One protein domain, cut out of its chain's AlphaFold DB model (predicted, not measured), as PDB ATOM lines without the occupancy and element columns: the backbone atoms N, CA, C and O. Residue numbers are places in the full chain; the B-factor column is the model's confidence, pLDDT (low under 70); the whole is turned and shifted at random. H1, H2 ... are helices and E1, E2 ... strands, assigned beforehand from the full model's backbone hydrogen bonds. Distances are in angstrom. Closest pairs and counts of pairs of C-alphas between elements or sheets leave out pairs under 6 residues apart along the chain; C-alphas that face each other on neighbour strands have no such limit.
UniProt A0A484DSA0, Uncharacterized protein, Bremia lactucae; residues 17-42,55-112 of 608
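This is residues 17 to 42 and 55 to 112 of the 608 residues of an uncharacterized protein of Bremia lactucae (UniProt A0A484DSA0). Three helices, H2, H3 and H4, lie side by side in a row and run alternately opposite ways, with a small two-stranded ribbon, E1 and E2, across the ends of H2 and H3 where H2 finishes and H3 begins, while the long helix H1, residues 17 to 42, sticks out from this body and touches none of it. The 84 printed residues hold, in chain order, H1 H2 E1 H3 H4 E2; the sheet E1 - E2 is antiparallel and the class is mostly helix. The whole is extended, with a radius of gyration of the C-alphas of 19.3 A and spans of 60 by 31 by 20 A.

E1, residues 74 to 76, and E2, residues 110 to 112, are antiparallel neighbours at 157 degrees, with N 75 and O 111 within hydrogen-bond range at 2.8 A. The closest C-alphas of E2 and H2, residues 56 to 73, are those of Arg 112 and His 73, 7.3 A apart. H2 and H3, residues 80 to 92, touch at a shallow tilt of 27 degrees, opposite ways; their closest C-alphas, Val 67 and Glu 81, are 6.7 A apart. H3 and H4, residues 97 to 103, form a helical hairpin at a shallow tilt of 30 degrees, with the C-alphas of Ala 90 and Leu 100 closest at 6.5 A. H2 and H4 are apart. H1, residues 17 to 42, stands free. Every O i to N i+4 pair is within hydrogen-bond range in H1, H3 and H4, and 13 of 14 in H2.

E1 is 6.2 A long and E2 7.0 A, ending at C-alpha 112 (2.275, -29.287, 30.964). H2 measures 25.9 A, H3 18.3 A and H4 9.8 A. H1 measures 37.1 A from C-alpha 17 (9.586, -26.425, -4.077).

The farthest C-alphas, Glu 18 and Arg 98, are 60.8 A apart. Residues 43 to 54 are not printed; C-alphas 42 and 55 are 19.2 A apart across this cut. Of the links printed whole, none is long. Confidence is under 70 at residues 39 to 42 and 106.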
ATOM      1  N   VAL A  17       8.225 -26.403  -4.640       73.75
ATOM      2  CA  VAL A  17       9.586 -26.425  -4.077       73.75
ATOM      3  C   VAL A  17       9.995 -25.056  -3.523       73.75
ATOM      4  O   VAL A  17      10.510 -24.981  -2.411       73.75
ATOM      5  N   GLU A  18       9.717 -23.963  -4.243       77.44
ATOM      6  CA  GLU A  18       9.960 -22.597  -3.745       77.44
ATOM      7  C   GLU A  18       9.098 -22.292  -2.512       77.44
ATOM      8  O   GLU A  18       9.579 -21.708  -1.543       77.44
ATOM      9  N   LEU A  19       7.840 -22.745  -2.519       82.00
ATOM     10  CA  LEU A  19       6.907 -22.585  -1.403       82.00
ATOM     11  C   LEU A  19       7.372 -23.364  -0.157       82.00
ATOM     12  O   LEU A  19       7.346 -22.833   0.951       82.00
ATOM     13  N   GLN A  20       7.863 -24.593  -0.341       79.88
ATOM     14  CA  GLN A  20       8.435 -25.418   0.725       79.88
ATOM     15  C   GLN A  20       9.744 -24.824   1.274       79.88
ATOM     16  O   GLN A  20       9.938 -24.804   2.488       79.88
ATOM     17  N   GLY A  21      10.610 -24.286   0.407       85.62
ATOM     18  CA  GLY A  21      11.836 -23.591   0.811       85.62
ATOM     19  C   GLY A  21      11.561 -22.319   1.619       85.62
ATOM     20  O   GLY A  21      12.150 -22.126   2.681       85.62
ATOM     21  N   ALA A  22      10.610 -21.492   1.171       83.25
ATOM     22  CA  ALA A  22      10.183 -20.294   1.893       83.25
ATOM     23  C   ALA A  22       9.563 -20.627   3.264       83.25
ATOM     24  O   ALA A  22       9.838 -19.944   4.250       83.25
ATOM     25  N   LEU A  23       8.770 -21.702   3.351       85.12
ATOM     26  CA  LEU A  23       8.174 -22.155   4.609       85.12
ATOM     27  C   LEU A  23       9.247 -22.690   5.574       85.12
ATOM     28  O   LEU A  23       9.215 -22.353   6.756       85.12
ATOM     29  N   LEU A  24      10.247 -23.432   5.078       83.19
ATOM     30  CA  LEU A  24      11.378 -23.894   5.890       83.19
ATOM     31  C   LEU A  24      12.210 -22.720   6.436       83.19
ATOM     32  O   LEU A  24      12.524 -22.702   7.623       83.19
ATOM     33  N   GLN A  25      12.507 -21.711   5.608       84.62
ATOM     34  CA  GLN A  25      13.201 -20.491   6.043       84.62
ATOM     35  C   GLN A  25      12.374 -19.689   7.058       84.62
ATOM     36  O   GLN A  25      12.919 -19.208   8.050       84.62
ATOM     37  N   SER A  26      11.056 -19.581   6.861       90.44
ATOM     38  CA  SER A  26      10.156 -18.929   7.820       90.44
ATOM     39  C   SER A  26      10.089 -19.676   9.156       90.44
ATOM     40  O   SER A  26       9.991 -19.035  10.201       90.44
ATOM     41  N   LEU A  27      10.157 -21.012   9.140       87.25
ATOM     42  CA  LEU A  27      10.212 -21.836  10.346       87.25
ATOM     43  C   LEU A  27      11.554 -21.663  11.068       87.25
ATOM     44  O   LEU A  27      11.563 -21.387  12.262       87.25
ATOM     45  N   GLN A  28      12.674 -21.765  10.346       85.88
ATOM     46  CA  GLN A  28      14.018 -21.547  10.894       85.88
ATOM     47  C   GLN A  28      14.155 -20.154  11.509       85.88
ATOM     48  O   GLN A  28      14.675 -20.035  12.616       85.88
ATOM     49  N   LYS A  29      13.632 -19.116  10.842       88.88
ATOM     50  CA  LYS A  29      13.606 -17.763  11.396       88.88
ATOM     51  C   LYS A  29      12.720 -17.667  12.640       88.88
ATOM     52  O   LYS A  29      13.189 -17.166  13.646       88.88
ATOM     53  N   SER A  30      11.495 -18.193  12.612       87.38
ATOM     54  CA  SER A  30      10.606 -18.189  13.787       87.38
ATOM     55  C   SER A  30      11.233 -18.900  14.997       87.38
ATOM     56  O   SER A  30      11.170 -18.397  16.117       87.38
ATOM     57  N   VAL A  31      11.916 -20.030  14.775       85.25
ATOM     58  CA  VAL A  31      12.666 -20.743  15.821       85.25
ATOM     59  C   VAL A  31      13.855 -19.914  16.314       85.25
ATOM     60  O   VAL A  31      14.030 -19.799  17.521       85.25
ATOM     61  N   ALA A  32      14.640 -19.304  15.422       83.75
ATOM     62  CA  ALA A  32      15.767 -18.453  15.803       83.75
ATOM     63  C   ALA A  32      15.322 -17.205  16.584       83.75
ATOM     64  O   ALA A  32      15.911 -16.903  17.615       83.75
ATOM     65  N   ASP A  33      14.255 -16.532  16.146       81.81
ATOM     66  CA  ASP A  33      13.671 -15.368  16.818       81.81
ATOM     67  C   ASP A  33      13.098 -15.767  18.202       81.81
ATOM     68  O   ASP A  33      13.306 -15.055  19.181       81.81
ATOM     69  N   THR A  34      12.462 -16.943  18.326       82.25
ATOM     70  CA  THR A  34      11.956 -17.466  19.618       82.25
ATOM     71  C   THR A  34      13.092 -17.863  20.568       82.25
ATOM     72  O   THR A  34      13.029 -17.584  21.763       82.25
ATOM     73  N   VAL A  35      14.150 -18.503  20.060       75.62
ATOM     74  CA  VAL A  35      15.346 -18.828  20.853       75.62
ATOM     75  C   VAL A  35      16.073 -17.549  21.270       75.62
ATOM     76  O   VAL A  35      16.532 -17.465  22.403       75.62
ATOM     77  N   ALA A  36      16.133 -16.531  20.406       73.75
ATOM     78  CA  ALA A  36      16.706 -15.231  20.740       73.75
ATOM     79  C   ALA A  36      15.906 -14.509  21.838       73.75
ATOM     80  O   ALA A  36      16.526 -13.987  22.757       73.75
ATOM     81  N   ASP A  37      14.571 -14.532  21.797       76.88
ATOM     82  CA  ASP A  37      13.713 -13.973  22.854       76.88
ATOM     83  C   ASP A  37      13.898 -14.715  24.193       76.88
ATOM     84  O   ASP A  37      14.164 -14.092  25.221       76.88
ATOM     85  N   VAL A  38      13.878 -16.054  24.195       70.31
ATOM     86  CA  VAL A  38      14.157 -16.852  25.406       70.31
ATOM     87  C   VAL A  38      15.562 -16.573  25.958       70.31
ATOM     88  O   VAL A  38      15.724 -16.417  27.169       70.31
ATOM     89  N   CYS A  39      16.574 -16.454  25.094       66.50
ATOM     90  CA  CYS A  39      17.942 -16.130  25.498       66.50
ATOM     91  C   CYS A  39      18.102 -14.680  25.984       66.50
ATOM     92  O   CYS A  39      18.817 -14.448  26.951       66.50
ATOM     93  N   GLN A  40      17.443 -13.692  25.376       61.09
ATOM     94  CA  GLN A  40      17.515 -12.302  25.842       61.09
ATOM     95  C   GLN A  40      16.801 -12.120  27.186       61.09
ATOM     96  O   GLN A  40      17.329 -11.442  28.067       61.09
ATOM     97  N   ASN A  41      15.668 -12.799  27.394       56.19
ATOM     98  CA  ASN A  41      14.986 -12.815  28.687       56.19
ATOM     99  C   ASN A  41      15.786 -13.560  29.780       56.19
ATOM    100  O   ASN A  41      15.609 -13.258  30.960       56.19
ATOM    101  N   SER A  42      16.698 -14.481  29.428       47.78
ATOM    102  CA  SER A  42      17.611 -15.128  30.390       47.78
ATOM    103  C   SER A  42      18.937 -14.378  30.607       47.78
ATOM    104  O   SER A  42      19.529 -14.477  31.683       47.78
ATOM    105  N   ASP A  55      23.723 -12.442  47.921       84.56
ATOM    106  CA  ASP A  55      22.516 -12.058  48.658       84.56
ATOM    107  C   ASP A  55      21.438 -13.153  48.569       84.56
ATOM    108  O   ASP A  55      21.134 -13.669  47.486       84.56
ATOM    109  N   TYR A  56      20.825 -13.485  49.710       89.50
ATOM    110  CA  TYR A  56      19.694 -14.411  49.757       89.50
ATOM    111  C   TYR A  56      18.553 -13.925  48.866       89.50
ATOM    112  O   TYR A  56      17.913 -14.740  48.202       89.50
ATOM    113  N   ASP A  57      18.326 -12.610  48.809       92.62
ATOM    114  CA  ASP A  57      17.252 -12.041  48.008       92.62
ATOM    115  C   ASP A  57      17.508 -12.243  46.502       92.62
ATOM    116  O   ASP A  57      16.559 -12.486  45.758       92.62
ATOM    117  N   GLU A  58      18.757 -12.242  46.018       92.50
ATOM    118  CA  GLU A  58      19.061 -12.521  44.603       92.50
ATOM    119  C   GLU A  58      18.847 -14.003  44.250       92.50
ATOM    120  O   GLU A  58      18.198 -14.316  43.243       92.50
ATOM    121  N   TYR A  59      19.304 -14.917  45.114       92.69
ATOM    122  CA  TYR A  59      19.038 -16.354  44.982       92.69
ATOM    123  C   TYR A  59      17.530 -16.648  45.012       92.69
ATOM    124  O   TYR A  59      16.996 -17.309  44.115       92.69
ATOM    125  N   TYR A  60      16.822 -16.105  46.006       95.44
ATOM    126  CA  TYR A  60      15.388 -16.293  46.189       95.44
ATOM    127  C   TYR A  60      14.594 -15.745  45.001       95.44
ATOM    128  O   TYR A  60      13.777 -16.472  44.442       95.44
ATOM    129  N   ASN A  61      14.868 -14.516  44.548       94.38
ATOM    130  CA  ASN A  61      14.210 -13.934  43.371       94.38
ATOM    131  C   ASN A  61      14.464 -14.760  42.097       94.38
ATOM    132  O   ASN A  61      13.549 -14.946  41.292       94.38
ATOM    133  N   SER A  62      15.678 -15.286  41.919       93.06
ATOM    134  CA  SER A  62      16.036 -16.115  40.761       93.06
ATOM    135  C   SER A  62      15.278 -17.444  40.753       93.06
ATOM    136  O   SER A  62      14.653 -17.795  39.750       93.06
ATOM    137  N   CYS A  63      15.243 -18.152  41.887       95.56
ATOM    138  CA  CYS A  63      14.426 -19.354  42.028       95.56
ATOM    139  C   CYS A  63      12.926 -19.048  41.904       95.56
ATOM    140  O   CYS A  63      12.192 -19.824  41.290       95.56
ATOM    141  N   ARG A  64      12.460 -17.914  42.436       96.50
ATOM    142  CA  ARG A  64      11.039 -17.561  42.450       96.50
ATOM    143  C   ARG A  64      10.481 -17.292  41.054       96.50
ATOM    144  O   ARG A  64       9.422 -17.819  40.732       96.50
ATOM    145  N   ARG A  65      11.234 -16.609  40.181       96.19
ATOM    146  CA  ARG A  65      10.869 -16.430  38.758       96.19
ATOM    147  C   ARG A  65      10.575 -17.762  38.050       96.19
ATOM    148  O   ARG A  65       9.665 -17.826  37.227       96.19
ATOM    149  N   LEU A  66      11.308 -18.830  38.382       95.25
ATOM    150  CA  LEU A  66      11.068 -20.173  37.840       95.25
ATOM    151  C   LEU A  66       9.778 -20.803  38.397       95.25
ATOM    152  O   LEU A  66       9.027 -21.418  37.639       95.25
ATOM    153  N   VAL A  67       9.493 -20.628  39.692       96.69
ATOM    154  CA  VAL A  67       8.232 -21.074  40.322       96.69
ATOM    155  C   VAL A  67       7.037 -20.379  39.671       96.69
ATOM    156  O   VAL A  67       6.109 -21.056  39.225       96.69
ATOM    157  N   ASP A  68       7.102 -19.052  39.544       95.81
ATOM    158  CA  ASP A  68       6.060 -18.230  38.930       95.81
ATOM    159  C   ASP A  68       5.842 -18.630  37.456       95.81
ATOM    160  O   ASP A  68       4.700 -18.761  37.013       95.81
ATOM    161  N   TYR A  69       6.912 -18.896  36.694       95.50
ATOM    162  CA  TYR A  69       6.826 -19.377  35.307       95.50
ATOM    163  C   TYR A  69       6.127 -20.744  35.204       95.50
ATOM    164  O   TYR A  69       5.218 -20.923  34.387       95.50
ATOM    165  N   ILE A  70       6.501 -21.708  36.055       95.56
ATOM    166  CA  ILE A  70       5.854 -23.029  36.103       95.56
ATOM    167  C   ILE A  70       4.364 -22.862  36.437       95.56
ATOM    168  O   ILE A  70       3.514 -23.413  35.738       95.56
ATOM    169  N   GLN A  71       4.023 -22.050  37.437       94.38
ATOM    170  CA  GLN A  71       2.637 -21.773  37.823       94.38
ATOM    171  C   GLN A  71       1.837 -21.077  36.701       94.38
ATOM    172  O   GLN A  71       0.664 -21.389  36.479       94.38
ATOM    173  N   GLN A  72       2.464 -20.180  35.934       95.31
ATOM    174  CA  GLN A  72       1.830 -19.461  34.825       95.31
ATOM    175  C   GLN A  72       1.605 -20.321  33.575       95.31
ATOM    176  O   GLN A  72       0.591 -20.120  32.900       95.31
ATOM    177  N   HIS A  73       2.472 -21.296  33.278       94.06
ATOM    178  CA  HIS A  73       2.422 -22.085  32.034       94.06
ATOM    179  C   HIS A  73       2.013 -23.561  32.206       94.06
ATOM    180  O   HIS A  73       1.654 -24.217  31.222       94.06
ATOM    181  N   MET A  74       2.015 -24.095  33.428       96.56
ATOM    182  CA  MET A  74       1.708 -25.498  33.738       96.56
ATOM    183  C   MET A  74       0.452 -25.621  34.619       96.56
ATOM    184  O   MET A  74      -0.128 -24.632  35.067       96.56
ATOM    185  N   GLU A  75      -0.039 -26.838  34.811       95.19
ATOM    186  CA  GLU A  75      -1.053 -27.174  35.816       95.19
ATOM    187  C   GLU A  75      -0.308 -27.669  37.051       95.19
ATOM    188  O   GLU A  75       0.439 -28.639  36.946       95.19
ATOM    189  N   THR A  76      -0.473 -27.016  38.199       95.94
ATOM    190  CA  THR A  76       0.266 -27.329  39.430       95.94
ATOM    191  C   THR A  76      -0.675 -27.784  40.543       95.94
ATOM    192  O   THR A  76      -1.850 -27.410  40.571       95.94
ATOM    193  N   SER A  77      -0.157 -28.533  41.520       95.06
ATOM    194  CA  SER A  77      -0.850 -28.736  42.799       95.06
ATOM    195  C   SER A  77      -1.183 -27.388  43.460       95.06
ATOM    196  O   SER A  77      -0.379 -26.461  43.367       95.06
ATOM    197  N   SER A  78      -2.313 -27.286  44.171       91.88
ATOM    198  CA  SER A  78      -2.754 -26.050  44.856       91.88
ATOM    199  C   SER A  78      -1.682 -25.441  45.760       91.88
ATOM    200  O   SER A  78      -1.517 -24.229  45.804       91.88
ATOM    201  N   ASP A  79      -0.920 -26.307  46.424       92.31
ATOM    202  CA  ASP A  79       0.057 -25.951  47.449       92.31
ATOM    203  C   ASP A  79       1.492 -25.898  46.857       92.31
ATOM    204  O   ASP A  79       2.467 -26.079  47.587       92.31
ATOM    205  N   PHE A  80       1.642 -25.783  45.525       94.94
ATOM    206  CA  PHE A  80       2.937 -25.864  44.817       94.94
ATOM    207  C   PHE A  80       3.874 -24.710  45.182       94.94
ATOM    208  O   PHE A  80       5.030 -24.941  45.523       94.94
ATOM    209  N   GLU A  81       3.344 -23.491  45.136       94.81
ATOM    210  CA  GLU A  81       4.044 -22.231  45.391       94.81
ATOM    211  C   GLU A  81       4.677 -22.220  46.794       94.81
ATOM    212  O   GLU A  81       5.901 -22.216  46.925       94.81
ATOM    213  N   GLU A  82       3.858 -22.395  47.838       93.94
ATOM    214  CA  GLU A  82       4.327 -22.477  49.228       93.94
ATOM    215  C   GLU A  82       5.321 -23.622  49.481       93.94
ATOM    216  O   GLU A  82       6.156 -23.527  50.381       93.94
ATOM    217  N   GLN A  83       5.213 -24.742  48.757       93.69
ATOM    218  CA  GLN A  83       6.168 -25.842  48.900       93.69
ATOM    219  C   GLN A  83       7.498 -25.517  48.227       93.69
ATOM    220  O   GLN A  83       8.536 -25.809  48.819       93.69
ATOM    221  N   MET A  84       7.491 -24.874  47.055       95.62
ATOM    222  CA  MET A  84       8.720 -24.402  46.419       95.62
ATOM    223  C   MET A  84       9.450 -23.391  47.304       95.62
ATOM    224  O   MET A  84      10.645 -23.564  47.512       95.62
ATOM    225  N   ASP A  85       8.764 -22.418  47.910       95.19
ATOM    226  CA  ASP A  85       9.412 -21.430  48.792       95.19
ATOM    227  C   ASP A  85      10.120 -22.095  49.986       95.19
ATOM    228  O   ASP A  85      11.260 -21.764  50.324       95.19
ATOM    229  N   ARG A  86       9.481 -23.101  50.600       93.81
ATOM    230  CA  ARG A  86      10.077 -23.877  51.702       93.81
ATOM    231  C   ARG A  86      11.265 -24.725  51.232       93.81
ATOM    232  O   ARG A  86      12.201 -24.911  52.006       93.81
ATOM    233  N   ILE A  87      11.244 -25.230  49.996       94.38
ATOM    234  CA  ILE A  87      12.372 -25.952  49.382       94.38
ATOM    235  C   ILE A  87      13.528 -24.986  49.093       94.38
ATOM    236  O   ILE A  87      14.655 -25.293  49.457       94.38
ATOM    237  N   ILE A  88      13.261 -23.808  48.519       95.00
ATOM    238  CA  ILE A  88      14.260 -22.769  48.214       95.00
ATOM    239  C   ILE A  88      14.973 -22.327  49.502       95.00
ATOM    240  O   ILE A  88      16.203 -22.349  49.572       95.00
ATOM    241  N   LEU A  89      14.214 -22.028  50.563       94.06
ATOM    242  CA  LEU A  89      14.761 -21.682  51.878       94.06
ATOM    243  C   LEU A  89      15.567 -22.835  52.508       94.06
ATOM    244  O   LEU A  89      16.619 -22.606  53.111       94.06
ATOM    245  N   ALA A  90      15.107 -24.082  52.365       91.62
ATOM    246  CA  ALA A  90      15.823 -25.262  52.850       91.62
ATOM    247  C   ALA A  90      17.141 -25.495  52.083       91.62
ATOM    248  O   ALA A  90      18.172 -25.738  52.705       91.62
ATOM    249  N   CYS A  91      17.145 -25.351  50.755       92.06
ATOM    250  CA  CYS A  91      18.353 -25.436  49.935       92.06
ATOM    251  C   CYS A  91      19.368 -24.349  50.317       92.06
ATOM    252  O   CYS A  91      20.525 -24.668  50.584       92.06
ATOM    253  N   HIS A  92      18.934 -23.087  50.430       90.44
ATOM    254  CA  HIS A  92      19.818 -21.980  50.809       90.44
ATOM    255  C   HIS A  92      20.423 -22.147  52.212       90.44
ATOM    256  O   HIS A  92      21.602 -21.881  52.427       90.44
ATOM    257  N   SER A  93      19.636 -22.638  53.174       90.38
ATOM    258  CA  SER A  93      20.107 -22.896  54.545       90.38
ATOM    259  C   SER A  93      20.994 -24.144  54.686       90.38
ATOM    260  O   SER A  93      21.348 -24.516  55.805       90.38
ATOM    261  N   GLY A  94      21.366 -24.804  53.579       87.75
ATOM    262  CA  GLY A  94      22.183 -26.021  53.597       87.75
ATOM    263  C   GLY A  94      21.472 -27.209  54.255       87.75
ATOM    264  O   GLY A  94      22.119 -28.088  54.828       87.75
ATOM    265  N   ALA A  95      20.136 -27.230  54.236       86.44
ATOM    266  CA  ALA A  95      19.360 -28.240  54.932       86.44
ATOM    267  C   ALA A  95      19.592 -29.631  54.323       86.44
ATOM    268  O   ALA A  95      19.364 -29.864  53.137       86.44
ATOM    269  N   THR A  96      20.007 -30.585  55.164       80.62
ATOM    270  CA  THR A  96      20.286 -31.970  54.742       80.62
ATOM    271  C   THR A  96      19.125 -32.589  53.952       80.62
ATOM    272  O   THR A  96      17.958 -32.304  54.230       80.62
ATOM    273  N   GLY A  97      19.415 -33.539  53.055       79.25
ATOM    274  CA  GLY A  97      18.393 -34.231  52.254       79.25
ATOM    275  C   GLY A  97      17.250 -34.864  53.069       79.25
ATOM    276  O   GLY A  97      16.130 -34.973  52.578       79.25
ATOM    277  N   ARG A  98      17.476 -35.218  54.347       73.62
ATOM    278  CA  ARG A  98      16.415 -35.691  55.262       73.62
ATOM    279  C   ARG A  98      15.409 -34.587  55.642       73.62
ATOM    280  O   ARG A  98      14.241 -34.900  55.847       73.62
ATOM    281  N   VAL A  99      15.832 -33.321  55.703       80.50
ATOM    282  CA  VAL A  99      14.954 -32.152  55.910       80.50
ATOM    283  C   VAL A  99      14.215 -31.809  54.619       80.50
ATOM    284  O   VAL A  99      12.996 -31.685  54.653       80.50
ATOM    285  N   LEU A 100      14.909 -31.758  53.475       85.56
ATOM    286  CA  LEU A 100      14.278 -31.537  52.164       85.56
ATOM    287  C   LEU A 100      13.172 -32.572  51.885       85.56
ATOM    288  O   LEU A 100      12.037 -32.198  51.601       85.56
ATOM    289  N   ASN A 101      13.442 -33.862  52.117       81.94
ATOM    290  CA  ASN A 101      12.451 -34.945  52.010       81.94
ATOM    291  C   ASN A 101      11.310 -34.888  53.052       81.94
ATOM    292  O   ASN A 101      10.345 -35.640  52.933       81.94
ATOM    293  N   SER A 102      11.409 -34.035  54.078       84.19
ATOM    294  CA  SER A 102      10.323 -33.750  55.028       84.19
ATOM    295  C   SER A 102       9.557 -32.464  54.694       84.19
ATOM    296  O   SER A 102       8.452 -32.277  55.205       84.19
ATOM    297  N   VAL A 103      10.135 -31.578  53.878       82.94
ATOM    298  CA  VAL A 103       9.516 -30.342  53.379       82.94
ATOM    299  C   VAL A 103       8.708 -30.616  52.107       82.94
ATOM    300  O   VAL A 103       7.577 -30.143  51.989       82.94
ATOM    301  N   VAL A 104       9.249 -31.422  51.188       83.44
ATOM    302  CA  VAL A 104       8.545 -31.907  49.992       83.44
ATOM    303  C   VAL A 104       7.407 -32.835  50.421       83.44
ATOM    304  O   VAL A 104       7.644 -33.952  50.887       83.44
ATOM    305  N   THR A 105       6.149 -32.418  50.248       76.88
ATOM    306  CA  THR A 105       5.016 -33.312  50.522       76.88
ATOM    307  C   THR A 105       4.708 -34.190  49.308       76.88
ATOM    308  O   THR A 105       4.853 -33.781  48.157       76.88
ATOM    309  N   LYS A 106       4.159 -35.388  49.547       69.94
ATOM    310  CA  LYS A 106       3.728 -36.331  48.490       69.94
ATOM    311  C   LYS A 106       2.540 -35.845  47.630       69.94
ATOM    312  O   LYS A 106       1.950 -36.645  46.912       69.94
ATOM    313  N   LYS A 107       2.146 -34.571  47.743       80.31
ATOM    314  CA  LYS A 107       1.098 -33.927  46.938       80.31
ATOM    315  C   LYS A 107       1.647 -32.978  45.873       80.31
ATOM    316  O   LYS A 107       0.857 -32.462  45.092       80.31
ATOM    317  N   MET A 108       2.952 -32.715  45.862       88.81
ATOM    318  CA  MET A 108       3.564 -31.800  44.907       88.81
ATOM    319  C   MET A 108       3.600 -32.426  43.508       88.81
ATOM    320  O   MET A 108       4.154 -33.508  43.324       88.81
ATOM    321  N   TRP A 109       2.993 -31.757  42.529       91.12
ATOM    322  CA  TRP A 109       3.020 -32.162  41.122       91.12
ATOM    323  C   TRP A 109       2.847 -30.955  40.204       91.12
ATOM    324  O   TRP A 109       2.235 -29.953  40.585       91.12
ATOM    325  N   PHE A 110       3.354 -31.078  38.978       92.38
ATOM    326  CA  PHE A 110       3.088 -30.145  37.892       92.38
ATOM    327  C   PHE A 110       3.053 -30.881  36.543       92.38
ATOM    328  O   PHE A 110       3.834 -31.799  36.304       92.38
ATOM    329  N   HIS A 111       2.137 -30.488  35.660       91.94
ATOM    330  CA  HIS A 111       1.931 -31.089  34.342       91.94
ATOM    331  C   HIS A 111       1.846 -30.001  33.272       91.94
ATOM    332  O   HIS A 111       1.255 -28.945  33.493       91.94
ATOM    333  N   ARG A 112       2.417 -30.230  32.085       89.00
ATOM    334  CA  ARG A 112       2.275 -29.287  30.964       89.00
ATOM    335  C   ARG A 112       0.792 -29.182  30.602       89.00
ATOM    336  O   ARG A 112       0.196 -30.210  30.286       89.00
TER     337      ARG A 112